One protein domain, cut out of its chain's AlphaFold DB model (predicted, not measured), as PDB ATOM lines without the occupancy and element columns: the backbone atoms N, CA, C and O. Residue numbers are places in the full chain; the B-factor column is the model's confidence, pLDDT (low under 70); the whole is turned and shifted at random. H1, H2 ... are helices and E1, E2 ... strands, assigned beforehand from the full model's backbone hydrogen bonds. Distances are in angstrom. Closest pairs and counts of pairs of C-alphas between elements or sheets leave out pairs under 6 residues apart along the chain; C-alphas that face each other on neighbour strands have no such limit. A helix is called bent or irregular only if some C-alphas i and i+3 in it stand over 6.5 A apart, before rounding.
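What this domain is: This is residues 4 to 90 of the 91 residues of an uncharacterized protein of Lactobacillus parafarraginis F0439 (UniProt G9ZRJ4). A small antiparallel sheet of three strands, E1, E2 and E3, has the first arm of the bent helix H1 and the helix H2 over one face, and its other face bare of named helices. The long helix H3 packs on both H1 and H2 away from the sheet and bridges them. The printed part has 87 residues, with three named helices and three named strands in the order H1 E1 E2 E3 H2 H3; the sheet's order is E1 - E2 - E3. The class is mixed, helices and strands; the whole is compact, with a radius of gyration of the C-alphas of 12.1 A and spans of 36 by 24 by 19 A, only just elongated.

How they stand to each other: Start at residues 4 to 23, H1, assigned as one helix by its hydrogen bonds but bent: C-alphas 13 and 16 are 7.0 A apart, and its arms H1a, residues 4 to 13, and H1b, residues 16 to 23, stand at a steep tilt of 51 degrees. Next find E1, residues 29 to 34, E2, residues 37 to 42, and E3, residues 48 to 51, a meander, each strand the antiparallel neighbour of the one before. In the hairpin of E1 and E2, N 32 and O 39 are within hydrogen-bond range at 2.9 A; in that of E2 and E3, N 49 and O 40 are at 2.8 A. H1a is on the sheet at a height of 8.8 A, over E1 and E2, along the strands; its closest C-alphas to E1 are Asn 11 and Val 31, 5.9 A. H2, residues 55 to 65, is on the same face at a height of 10.7 A, two layers with the sheet, yet H1a and H2 are apart. H3, residues 70 to 88, is not on the sheet; it touches H2 at a shallow tilt of 16 degrees, opposite ways, closest at the C-alphas of Met 59 and Leu 76, 6.5 A, a helical hairpin. With residues 74 to 82 alone H3 touches H1a, closest at the C-alphas of Ala 13 and Thr 75, 4.9 A. Every O i to N i+4 pair is within hydrogen-bond range in H1a, H2 and H3; in H1b 3 of 4 are.

Where its parts are: Find C-alpha 4 at (-24.094, -21.464, -6.306), where H1a begins; it runs 14.2 A, and H1b 11.5 A. E1 measures 15.3 A, E2 16.4 A, E3 9.8 A and H2 15.4 A. H3 runs 27.0 A to C-alpha 88 at (-32.152, -32.953, 3.975).

The domain as a whole: The C-alphas farthest apart are those of Lys 23 and Lys 90, 37.9 A. The printed part has no cut, and its five links are tight. Mean pLDDT of the printed part is 89.2; residue 90 is under 70.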
ATOM      1  N   LEU A   4     -23.627 -22.131  -5.084       90.00
ATOM      2  CA  LEU A   4     -24.094 -21.464  -6.306       90.00
ATOM      3  C   LEU A   4     -25.571 -21.761  -6.568       90.00
ATOM      4  O   LEU A   4     -26.316 -20.863  -6.954       90.00
ATOM      5  N   GLU A   5     -25.995 -22.999  -6.317       91.06
ATOM      6  CA  GLU A   5     -27.398 -23.408  -6.413       91.06
ATOM      7  C   GLU A   5     -28.246 -22.648  -5.388       91.06
ATOM      8  O   GLU A   5     -29.228 -22.004  -5.758       91.06
ATOM      9  N   LEU A   6     -27.798 -22.602  -4.130       91.75
ATOM     10  CA  LEU A   6     -28.428 -21.822  -3.066       91.75
ATOM     11  C   LEU A   6     -28.503 -20.326  -3.411       91.75
ATOM     12  O   LEU A   6     -29.546 -19.698  -3.229       91.75
ATOM     13  N   LEU A   7     -27.417 -19.742  -3.933       93.69
ATOM     14  CA  LEU A   7     -27.410 -18.349  -4.381       93.69
ATOM     15  C   LEU A   7     -28.447 -18.111  -5.481       93.69
ATOM     16  O   LEU A   7     -29.129 -17.086  -5.458       93.69
ATOM     17  N   SER A   8     -28.557 -19.023  -6.448       93.69
ATOM     18  CA  SER A   8     -29.518 -18.894  -7.541       93.69
ATOM     19  C   SER A   8     -30.952 -18.968  -7.025       93.69
ATOM     20  O   SER A   8     -31.753 -18.102  -7.362       93.69
ATOM     21  N   GLN A   9     -31.265 -19.951  -6.174       93.31
ATOM     22  CA  GLN A   9     -32.610 -20.111  -5.621       93.31
ATOM     23  C   GLN A   9     -33.031 -18.900  -4.779       93.31
ATOM     24  O   GLN A   9     -34.134 -18.384  -4.947       93.31
ATOM     25  N   LEU A  10     -32.138 -18.386  -3.927       94.12
ATOM     26  CA  LEU A  10     -32.420 -17.189  -3.135       94.12
ATOM     27  C   LEU A  10     -32.609 -15.947  -4.013       94.12
ATOM     28  O   LEU A  10     -33.484 -15.136  -3.725       94.12
ATOM     29  N   ASN A  11     -31.815 -15.773  -5.077       94.25
ATOM     30  CA  ASN A  11     -32.017 -14.652  -6.002       94.25
ATOM     31  C   ASN A  11     -33.393 -14.718  -6.669       94.25
ATOM     32  O   ASN A  11     -34.080 -13.699  -6.698       94.25
ATOM     33  N   SER A  12     -33.811 -15.900  -7.131       93.06
ATOM     34  CA  SER A  12     -35.142 -16.095  -7.712       93.06
ATOM     35  C   SER A  12     -36.250 -15.806  -6.699       93.06
ATOM     36  O   SER A  12     -37.153 -15.030  -6.995       93.06
ATOM     37  N   ALA A  13     -36.142 -16.329  -5.471       93.06
ATOM     38  CA  ALA A  13     -37.134 -16.109  -4.416       93.06
ATOM     39  C   ALA A  13     -37.336 -14.617  -4.088       93.06
ATOM     40  O   ALA A  13     -38.440 -14.187  -3.744       93.06
ATOM     41  N   PHE A  14     -36.273 -13.811  -4.185       93.44
ATOM     42  CA  PHE A  14     -36.325 -12.374  -3.921       93.44
ATOM     43  C   PHE A  14     -36.627 -11.510  -5.148       93.44
ATOM     44  O   PHE A  14     -36.855 -10.314  -4.969       93.44
ATOM     45  N   GLU A  15     -36.651 -12.052  -6.366       91.38
ATOM     46  CA  GLU A  15     -36.857 -11.263  -7.587       91.38
ATOM     47  C   GLU A  15     -38.225 -10.568  -7.575       91.38
ATOM     48  O   GLU A  15     -38.299  -9.333  -7.594       91.38
ATOM     49  N   ASP A  16     -39.303 -11.345  -7.450       87.06
ATOM     50  CA  ASP A  16     -40.671 -10.824  -7.398       87.06
ATOM     51  C   ASP A  16     -40.915  -9.977  -6.144       87.06
ATOM     52  O   ASP A  16     -41.518  -8.898  -6.207       87.06
ATOM     53  N   TYR A  17     -40.379 -10.410  -4.998       89.62
ATOM     54  CA  TYR A  17     -40.465  -9.654  -3.751       89.62
ATOM     55  C   TYR A  17     -39.859  -8.259  -3.891       89.62
ATOM     56  O   TYR A  17     -40.489  -7.264  -3.527       89.62
ATOM     57  N   ASN A  18     -38.651  -8.158  -4.448       91.81
ATOM     58  CA  ASN A  18     -37.932  -6.896  -4.574       91.81
ATOM     59  C   ASN A  18     -38.644  -5.911  -5.501       91.81
ATOM     60  O   ASN A  18     -38.610  -4.702  -5.243       91.81
ATOM     61  N   GLN A  19     -39.318  -6.395  -6.548       88.62
ATOM     62  CA  GLN A  19     -40.119  -5.541  -7.429       88.62
ATOM     63  C   GLN A  19     -41.264  -4.860  -6.673       88.62
ATOM     64  O   GLN A  19     -41.523  -3.667  -6.867       88.62
ATOM     65  N   VAL A  20     -41.938  -5.599  -5.790       86.62
ATOM     66  CA  VAL A  20     -43.022  -5.064  -4.958       86.62
ATOM     67  C   VAL A  20     -42.466  -4.190  -3.835       86.62
ATOM     68  O   VAL A  20     -42.919  -3.057  -3.661       86.62
ATOM     69  N   ALA A  21     -41.444  -4.665  -3.125       87.50
ATOM     70  CA  ALA A  21     -40.816  -3.954  -2.015       87.50
ATOM     71  C   ALA A  21     -40.274  -2.582  -2.443       87.50
ATOM     72  O   ALA A  21     -40.473  -1.594  -1.734       87.50
ATOM     73  N   THR A  22     -39.686  -2.481  -3.642       87.25
ATOM     74  CA  THR A  22     -39.211  -1.207  -4.207       87.25
ATOM     75  C   THR A  22     -40.350  -0.202  -4.372       87.25
ATOM     76  O   THR A  22     -40.229   0.943  -3.934       87.25
ATOM     77  N   LYS A  23     -41.485  -0.626  -4.947       86.31
ATOM     78  CA  LYS A  23     -42.674   0.228  -5.140       86.31
ATOM     79  C   LYS A  23     -43.296   0.666  -3.812       86.31
ATOM     80  O   LYS A  23     -43.884   1.739  -3.731       86.31
ATOM     81  N   GLN A  24     -43.166  -0.164  -2.782       80.88
ATOM     82  CA  GLN A  24     -43.738   0.070  -1.459       80.88
ATOM     83  C   GLN A  24     -42.767   0.730  -0.472       80.88
ATOM     84  O   GLN A  24     -43.108   0.881   0.698       80.88
ATOM     85  N   HIS A  25     -41.570   1.134  -0.914       81.50
ATOM     86  CA  HIS A  25     -40.540   1.690  -0.034       81.50
ATOM     87  C   HIS A  25     -40.185   0.748   1.146       81.50
ATOM     88  O   HIS A  25     -39.883   1.206   2.251       81.50
ATOM     89  N   GLN A  26     -40.202  -0.565   0.918       83.56
ATOM     90  CA  GLN A  26     -39.767  -1.585   1.877       83.56
ATOM     91  C   GLN A  26     -38.299  -1.985   1.643       83.56
ATOM     92  O   GLN A  26     -37.661  -1.538   0.688       83.56
ATOM     93  N   ASP A  27     -37.744  -2.790   2.553       87.00
ATOM     94  CA  ASP A  27     -36.424  -3.401   2.374       87.00
ATOM     95  C   ASP A  27     -36.421  -4.321   1.151       87.00
ATOM     96  O   ASP A  27     -37.284  -5.184   1.024       87.00
ATOM     97  N   THR A  28     -35.420  -4.171   0.288       91.56
ATOM     98  CA  THR A  28     -35.095  -5.140  -0.761       91.56
ATOM     99  C   THR A  28     -33.935  -6.015  -0.303       91.56
ATOM    100  O   THR A  28     -33.080  -5.576   0.471       91.56
ATOM    101  N   TYR A  29     -33.898  -7.255  -0.776       93.00
ATOM    102  CA  TYR A  29     -32.910  -8.255  -0.388       93.00
ATOM    103  C   TYR A  29     -31.972  -8.554  -1.553       93.00
ATOM    104  O   TYR A  29     -32.408  -8.796  -2.675       93.00
ATOM    105  N   ARG A  30     -30.666  -8.542  -1.297       94.06
ATOM    106  CA  ARG A  30     -29.628  -8.845  -2.289       94.06
ATOM    107  C   ARG A  30     -28.847 -10.060  -1.831       94.06
ATOM    108  O   ARG A  30     -28.435 -10.111  -0.673       94.06
ATOM    109  N   VAL A  31     -28.615 -10.995  -2.740       95.19
ATOM    110  CA  VAL A  31     -27.910 -12.246  -2.456       95.19
ATOM    111  C   VAL A  31     -26.549 -12.213  -3.135       95.19
ATOM    112  O   VAL A  31     -26.446 -11.875  -4.312       95.19
ATOM    113  N   HIS A  32     -25.494 -12.539  -2.403       94.25
ATOM    114  CA  HIS A  32     -24.136 -12.572  -2.936       94.25
ATOM    115  C   HIS A  32     -23.284 -13.617  -2.221       94.25
ATOM    116  O   HIS A  32     -23.534 -13.969  -1.072       94.25
ATOM    117  N   LEU A  33     -22.247 -14.102  -2.902       93.25
ATOM    118  CA  LEU A  33     -21.245 -14.972  -2.297       93.25
ATOM    119  C   LEU A  33     -20.156 -14.135  -1.637       93.25
ATOM    120  O   LEU A  33     -19.599 -13.222  -2.248       93.25
ATOM    121  N   ARG A  34     -19.808 -14.486  -0.401       92.00
ATOM    122  CA  ARG A  34     -18.682 -13.894   0.317       92.00
ATOM    123  C   ARG A  34     -17.921 -14.987   1.048       92.00
ATOM    124  O   ARG A  34     -18.491 -15.680   1.876       92.00
ATOM    125  N   ASN A  35     -16.631 -15.138   0.744       87.50
ATOM    126  CA  ASN A  35     -15.746 -16.125   1.379       87.50
ATOM    127  C   ASN A  35     -16.300 -17.567   1.382       87.50
ATOM    128  O   ASN A  35     -16.079 -18.312   2.330       87.50
ATOM    129  N   GLY A  36     -17.026 -17.962   0.331       85.38
ATOM    130  CA  GLY A  36     -17.628 -19.297   0.235       85.38
ATOM    131  C   GLY A  36     -18.928 -19.483   1.024       85.38
ATOM    132  O   GLY A  36     -19.424 -20.600   1.075       85.38
ATOM    133  N   ALA A  37     -19.492 -18.419   1.597       89.06
ATOM    134  CA  ALA A  37     -20.816 -18.417   2.210       89.06
ATOM    135  C   ALA A  37     -21.805 -17.596   1.371       89.06
ATOM    136  O   ALA A  37     -21.423 -16.614   0.720       89.06
ATOM    137  N   VAL A  38     -23.078 -17.992   1.393       94.81
ATOM    138  CA  VAL A  38     -24.155 -17.236   0.750       94.81
ATOM    139  C   VAL A  38     -24.684 -16.201   1.731       94.81
ATOM    140  O   VAL A  38     -25.153 -16.532   2.817       94.81
ATOM    141  N   ILE A  39     -24.603 -14.937   1.339       96.06
ATOM    142  CA  ILE A  39     -24.985 -13.797   2.158       96.06
ATOM    143  C   ILE A  39     -26.222 -13.139   1.563       96.06
ATOM    144  O   ILE A  39     -26.241 -12.785   0.383       96.06
ATOM    145  N   VAL A  40     -27.234 -12.923   2.399       95.69
ATOM    146  CA  VAL A  40     -28.402 -12.104   2.072       95.69
ATOM    147  C   VAL A  40     -28.292 -10.790   2.833       95.69
ATOM    148  O   VAL A  40     -28.077 -10.787   4.042       95.69
ATOM    149  N   SER A  41     -28.450  -9.661   2.150       94.94
ATOM    150  CA  SER A  41     -28.418  -8.333   2.769       94.94
ATOM    151  C   SER A  41     -29.660  -7.523   2.428       94.94
ATOM    152  O   SER A  41     -30.051  -7.472   1.264       94.94
ATOM    153  N   ALA A  42     -30.238  -6.859   3.427       92.81
ATOM    154  CA  ALA A  42     -31.333  -5.913   3.264       92.81
ATOM    155  C   ALA A  42     -30.785  -4.498   3.020       92.81
ATOM    156  O   ALA A  42     -30.023  -3.988   3.846       92.81
ATOM    157  N   ASP A  43     -31.171  -3.873   1.909       85.81
ATOM    158  CA  ASP A  43     -30.560  -2.630   1.415       85.81
ATOM    159  C   ASP A  43     -30.814  -1.426   2.343       85.81
ATOM    160  O   ASP A  43     -29.877  -0.717   2.710       85.81
ATOM    161  N   ARG A  44     -32.053  -1.227   2.821       84.31
ATOM    162  CA  ARG A  44     -32.412  -0.048   3.637       84.31
ATOM    163  C   ARG A  44     -32.028  -0.203   5.100       84.31
ATOM    164  O   ARG A  44     -31.551   0.739   5.723       84.31
ATOM    165  N   SER A  45     -32.246  -1.387   5.659       85.62
ATOM    166  CA  SER A  45     -31.956  -1.677   7.064       85.62
ATOM    167  C   SER A  45     -30.506  -2.082   7.328       85.62
ATOM    168  O   SER A  45     -30.163  -2.318   8.485       85.62
ATOM    169  N   GLN A  46     -29.694  -2.257   6.280       87.00
ATOM    170  CA  GLN A  46     -28.297  -2.701   6.357       87.00
ATOM    171  C   GLN A  46     -28.095  -3.986   7.181       87.00
ATOM    172  O   GLN A  46     -27.033  -4.207   7.763       87.00
ATOM    173  N   LYS A  47     -29.120  -4.848   7.257       91.69
ATOM    174  CA  LYS A  47     -29.003  -6.142   7.945       91.69
ATOM    175  C   LYS A  47     -28.451  -7.182   6.991       91.69
ATOM    176  O   LYS A  47     -28.716  -7.125   5.794       91.69
ATOM    177  N   VAL A  48     -27.721  -8.133   7.549       94.06
ATOM    178  CA  VAL A  48     -27.023  -9.179   6.813       94.06
ATOM    179  C   VAL A  48     -27.309 -10.515   7.489       94.06
ATOM    180  O   VAL A  48     -27.367 -10.571   8.716       94.06
ATOM    181  N   TRP A  49     -27.497 -11.558   6.687       95.56
ATOM    182  CA  TRP A  49     -27.742 -12.932   7.115       95.56
ATOM    183  C   TRP A  49     -26.829 -13.874   6.343       95.56
ATOM    184  O   TRP A  49     -26.702 -13.749   5.123       95.56
ATOM    185  N   GLU A  50     -26.219 -14.820   7.047       95.31
ATOM    186  CA  GLU A  50     -25.395 -15.870   6.456       95.31
ATOM    187  C   GLU A  50     -26.213 -17.162   6.328       95.31
ATOM    188  O   GLU A  50     -26.660 -17.741   7.316       95.31
ATOM    189  N   ILE A  51     -26.441 -17.627   5.101       93.12
ATOM    190  CA  ILE A  51     -27.250 -18.816   4.807       93.12
ATOM    191  C   ILE A  51     -26.308 -20.014   4.625       93.12
ATOM    192  O   ILE A  51     -25.302 -19.886   3.921       93.12
ATOM    193  N   PRO A  52     -26.591 -21.177   5.250       90.69
ATOM    194  CA  PRO A  52     -27.864 -21.597   5.861       90.69
ATOM    195  C   PRO A  52     -28.142 -21.150   7.306       90.69
ATOM    196  O   PRO A  52     -29.272 -21.312   7.761       90.69
ATOM    197  N   GLY A  53     -27.160 -20.623   8.042       90.69
ATOM    198  CA  GLY A  53     -27.266 -20.396   9.493       90.69
ATOM    199  C   GLY A  53     -28.424 -19.489   9.927       90.69
ATOM    200  O   GLY A  53     -29.114 -19.784  10.900       90.69
ATOM    201  N   ASP A  54     -28.676 -18.427   9.169       94.81
ATOM    202  CA  ASP A  54     -29.630 -17.371   9.504       94.81
ATOM    203  C   ASP A  54     -30.963 -17.448   8.739       94.81
ATOM    204  O   ASP A  54     -31.796 -16.541   8.849       94.81
ATOM    205  N   LEU A  55     -31.200 -18.512   7.964       93.00
ATOM    206  CA  LEU A  55     -32.361 -18.601   7.067       93.00
ATOM    207  C   LEU A  55     -33.695 -18.436   7.805       93.00
ATOM    208  O   LEU A  55     -34.543 -17.645   7.395       93.00
ATOM    209  N   LEU A  56     -33.851 -19.098   8.952       92.31
ATOM    210  CA  LEU A  56     -35.060 -18.989   9.774       92.31
ATOM    211  C   LEU A  56     -35.273 -17.561  10.303       92.31
ATOM    212  O   LEU A  56     -36.403 -17.069  10.341       92.31
ATOM    213  N   THR A  57     -34.194 -16.873  10.678       93.50
ATOM    214  CA  THR A  57     -34.237 -15.479  11.141       93.50
ATOM    215  C   THR A  57     -34.686 -14.547  10.016       93.50
ATOM    216  O   THR A  57     -35.527 -13.669  10.237       93.50
ATOM    217  N   LEU A  58     -34.163 -14.752   8.805       93.12
ATOM    218  CA  LEU A  58     -34.550 -14.018   7.602       93.12
ATOM    219  C   LEU A  58     -36.036 -14.224   7.276       93.12
ATOM    220  O   LEU A  58     -36.774 -13.249   7.128       93.12
ATOM    221  N   MET A  59     -36.500 -15.473   7.256       92.94
ATOM    222  CA  MET A  59     -37.906 -15.809   7.007       92.94
ATOM    223  C   MET A  59     -38.832 -15.177   8.042       92.94
ATOM    224  O   MET A  59     -39.841 -14.571   7.684       92.94
ATOM    225  N   ASN A  60     -38.483 -15.260   9.329       91.25
ATOM    226  CA  ASN A  60     -39.274 -14.644  10.387       91.25
ATOM    227  C   ASN A  60     -39.325 -13.118  10.223       91.25
ATOM    228  O   ASN A  60     -40.361 -12.493  10.448       91.25
ATOM    229  N   ARG A  61     -38.231 -12.492   9.776       89.75
ATOM    230  CA  ARG A  61     -38.234 -11.058   9.492       89.75
ATOM    231  C   ARG A  61     -39.200 -10.705   8.366       89.75
ATOM    232  O   ARG A  61     -39.969  -9.762   8.545       89.75
ATOM    233  N   ILE A  62     -39.164 -11.439   7.255       88.81
ATOM    234  CA  ILE A  62     -40.068 -11.228   6.118       88.81
ATOM    235  C   ILE A  62     -41.519 -11.409   6.579       88.81
ATOM    236  O   ILE A  62     -42.317 -10.500   6.382       88.81
ATOM    237  N   LYS A  63     -41.825 -12.487   7.319       87.25
ATOM    238  CA  LYS A  63     -43.156 -12.745   7.904       87.25
ATOM    239  C   LYS A  63     -43.676 -11.580   8.762       87.25
ATOM    240  O   LYS A  63     -44.868 -11.302   8.736       87.25
ATOM    241  N   ASN A  64     -42.803 -10.893   9.505       84.38
ATOM    242  CA  ASN A  64     -43.203  -9.807  10.411       84.38
ATOM    243  C   ASN A  64     -43.174  -8.396   9.796       84.38
ATOM    244  O   ASN A  64     -43.822  -7.501  10.328       84.38
ATOM    245  N   ASN A  65     -42.378  -8.156   8.749       76.38
ATOM    246  CA  ASN A  65     -42.139  -6.800   8.222       76.38
ATOM    247  C   ASN A  65     -42.716  -6.578   6.820       76.38
ATOM    248  O   ASN A  65     -42.921  -5.430   6.427       76.38
ATOM    249  N   ALA A  66     -42.950  -7.644   6.055       76.88
ATOM    250  CA  ALA A  66     -43.543  -7.543   4.731       76.88
ATOM    251  C   ALA A  66     -45.072  -7.468   4.820       76.88
ATOM    252  O   ALA A  66     -45.687  -7.962   5.766       76.88
ATOM    253  N   GLN A  67     -45.700  -6.862   3.812       75.12
ATOM    254  CA  GLN A  67     -47.148  -6.986   3.660       75.12
ATOM    255  C   GLN A  67     -47.502  -8.412   3.238       75.12
ATOM    256  O   GLN A  67     -46.826  -8.992   2.396       75.12
ATOM    257  N   ILE A  68     -48.597  -8.958   3.763       74.81
ATOM    258  CA  ILE A  68     -49.098 -10.261   3.319       74.81
ATOM    259  C   ILE A  68     -49.747 -10.080   1.942       74.81
ATOM    260  O   ILE A  68     -50.903  -9.680   1.829       74.81
ATOM    261  N   ASN A  69     -48.964 -10.329   0.896       79.62
ATOM    262  CA  ASN A  69     -49.379 -10.333  -0.504       79.62
ATOM    263  C   ASN A  69     -48.842 -11.587  -1.209       79.62
ATOM    264  O   ASN A  69     -48.012 -12.306  -0.655       79.62
ATOM    265  N   GLU A  70     -49.316 -11.844  -2.429       81.12
ATOM    266  CA  GLU A  70     -48.968 -13.046  -3.198       81.12
ATOM    267  C   GLU A  70     -47.453 -13.209  -3.383       81.12
ATOM    268  O   GLU A  70     -46.937 -14.304  -3.180       81.12
ATOM    269  N   CYS A  71     -46.717 -12.122  -3.647       84.62
ATOM    270  CA  CYS A  71     -45.256 -12.164  -3.772       84.62
ATOM    271  C   CYS A  71     -44.572 -12.548  -2.453       84.62
ATOM    272  O   CYS A  71     -43.660 -13.363  -2.446       84.62
ATOM    273  N   THR A  72     -45.029 -12.007  -1.323       84.94
ATOM    274  CA  THR A  72     -44.475 -12.333   0.002       84.94
ATOM    275  C   THR A  72     -44.768 -13.779   0.381       84.94
ATOM    276  O   THR A  72     -43.904 -14.448   0.939       84.94
ATOM    277  N   ILE A  73     -45.966 -14.277   0.070       88.12
ATOM    278  CA  ILE A  73     -46.329 -15.678   0.305       88.12
ATOM    279  C   ILE A  73     -45.461 -16.599  -0.563       88.12
ATOM    280  O   ILE A  73     -44.921 -17.568  -0.037       88.12
ATOM    281  N   GLY A  74     -45.277 -16.263  -1.846       89.75
ATOM    282  CA  GLY A  74     -44.399 -16.991  -2.769       89.75
ATOM    283  C   GLY A  74     -42.965 -17.070  -2.251       89.75
ATOM    284  O   GLY A  74     -42.469 -18.161  -1.996       89.75
ATOM    285  N   THR A  75     -42.358 -15.923  -1.936       91.62
ATOM    286  CA  THR A  75     -41.002 -15.867  -1.370       91.62
ATOM    287  C   THR A  75     -40.871 -16.678  -0.087       91.62
ATOM    288  O   THR A  75     -39.861 -17.340   0.121       91.62
ATOM    289  N   LEU A  76     -41.865 -16.647   0.804       92.25
ATOM    290  CA  LEU A  76     -41.816 -17.449   2.026       92.25
ATOM    291  C   LEU A  76     -41.878 -18.950   1.735       92.25
ATOM    292  O   LEU A  76     -41.136 -19.690   2.372       92.25
ATOM    293  N   ALA A  77     -42.698 -19.376   0.773       93.31
ATOM    294  CA  ALA A  77     -42.770 -20.770   0.347       93.31
ATOM    295  C   ALA A  77     -41.456 -21.234  -0.303       93.31
ATOM    296  O   ALA A  77     -40.966 -22.318   0.012       93.31
ATOM    297  N   ASP A  78     -40.835 -20.400  -1.144       93.62
ATOM    298  CA  ASP A  78     -39.520 -20.687  -1.726       93.62
ATOM    299  C   ASP A  78     -38.446 -20.832  -0.641       93.62
ATOM    300  O   ASP A  78     -37.665 -21.782  -0.652       93.62
ATOM    301  N   LEU A  79     -38.436 -19.936   0.352       93.56
ATOM    302  CA  LEU A  79     -37.504 -20.024   1.478       93.56
ATOM    303  C   LEU A  79     -37.766 -21.256   2.357       93.56
ATOM    304  O   LEU A  79     -36.809 -21.837   2.859       93.56
ATOM    305  N   GLU A  80     -39.024 -21.673   2.533       93.94
ATOM    306  CA  GLU A  80     -39.389 -22.916   3.233       93.94
ATOM    307  C   GLU A  80     -38.873 -24.154   2.484       93.94
ATOM    308  O   GLU A  80     -38.336 -25.066   3.113       93.94
ATOM    309  N   ASN A  81     -38.949 -24.160   1.150       93.31
ATOM    310  CA  ASN A  81     -38.379 -25.229   0.330       93.31
ATOM    311  C   ASN A  81     -36.850 -25.270   0.441       93.31
ATOM    312  O   ASN A  81     -36.297 -26.331   0.724       93.31
ATOM    313  N   ILE A  82     -36.174 -24.122   0.316       92.12
ATOM    314  CA  ILE A  82     -34.717 -24.013   0.498       92.12
ATOM    315  C   ILE A  82     -34.309 -24.525   1.889       92.12
ATOM    316  O   ILE A  82     -33.339 -25.267   2.032       92.12
ATOM    317  N   GLU A  83     -35.057 -24.157   2.933       92.69
ATOM    318  CA  GLU A  83     -34.816 -24.610   4.307       92.69
ATOM    319  C   GLU A  83     -34.918 -26.132   4.427       92.69
ATOM    320  O   GLU A  83     -34.045 -26.768   5.029       92.69
ATOM    321  N   HIS A  84     -35.928 -26.720   3.786       90.69
ATOM    322  CA  HIS A  84     -36.111 -28.160   3.735       90.69
ATOM    323  C   HIS A  84     -34.957 -28.860   3.003       90.69
ATOM    324  O   HIS A  84     -34.392 -29.813   3.540       90.69
ATOM    325  N   GLU A  85     -34.548 -28.367   1.831       89.81
ATOM    326  CA  GLU A  85     -33.423 -28.919   1.061       89.81
ATOM    327  C   GLU A  85     -32.092 -28.836   1.823       89.81
ATOM    328  O   GLU A  85     -31.286 -29.769   1.814       89.81
ATOM    329  N   LEU A  86     -31.855 -27.735   2.540       87.88
ATOM    330  CA  LEU A  86     -30.660 -27.563   3.366       87.88
ATOM    331  C   LEU A  86     -30.640 -28.509   4.571       87.88
ATOM    332  O   LEU A  86     -29.564 -28.938   4.997       87.88
ATOM    333  N   ARG A  87     -31.809 -28.837   5.137       85.44
ATOM    334  CA  ARG A  87     -31.924 -29.843   6.201       85.44
ATOM    335  C   ARG A  87     -31.685 -31.248   5.678       85.44
ATOM    336  O   ARG A  87     -30.960 -31.998   6.325       85.44
ATOM    337  N   THR A  88     -32.286 -31.607   4.546       84.00
ATOM    338  CA  THR A  88     -32.152 -32.953   3.975       84.00
ATOM    339  C   THR A  88     -30.741 -33.204   3.461       84.00
ATOM    340  O   THR A  88     -30.240 -34.301   3.641       84.00
ATOM    341  N   ALA A  89     -30.049 -32.190   2.937       75.25
ATOM    342  CA  ALA A  89     -28.657 -32.306   2.495       75.25
ATOM    343  C   ALA A  89     -27.627 -32.474   3.635       75.25
ATOM    344  O   ALA A  89     -26.458 -32.745   3.360       75.25
ATOM    345  N   LYS A  90     -28.019 -32.277   4.904       61.81
ATOM    346  CA  LYS A  90     -27.160 -32.519   6.080       61.81
ATOM    347  C   LYS A  90     -27.222 -33.966   6.597       61.81
ATOM    348  O   LYS A  90     -26.488 -34.273   7.539       61.81
TER     349      LYS A  90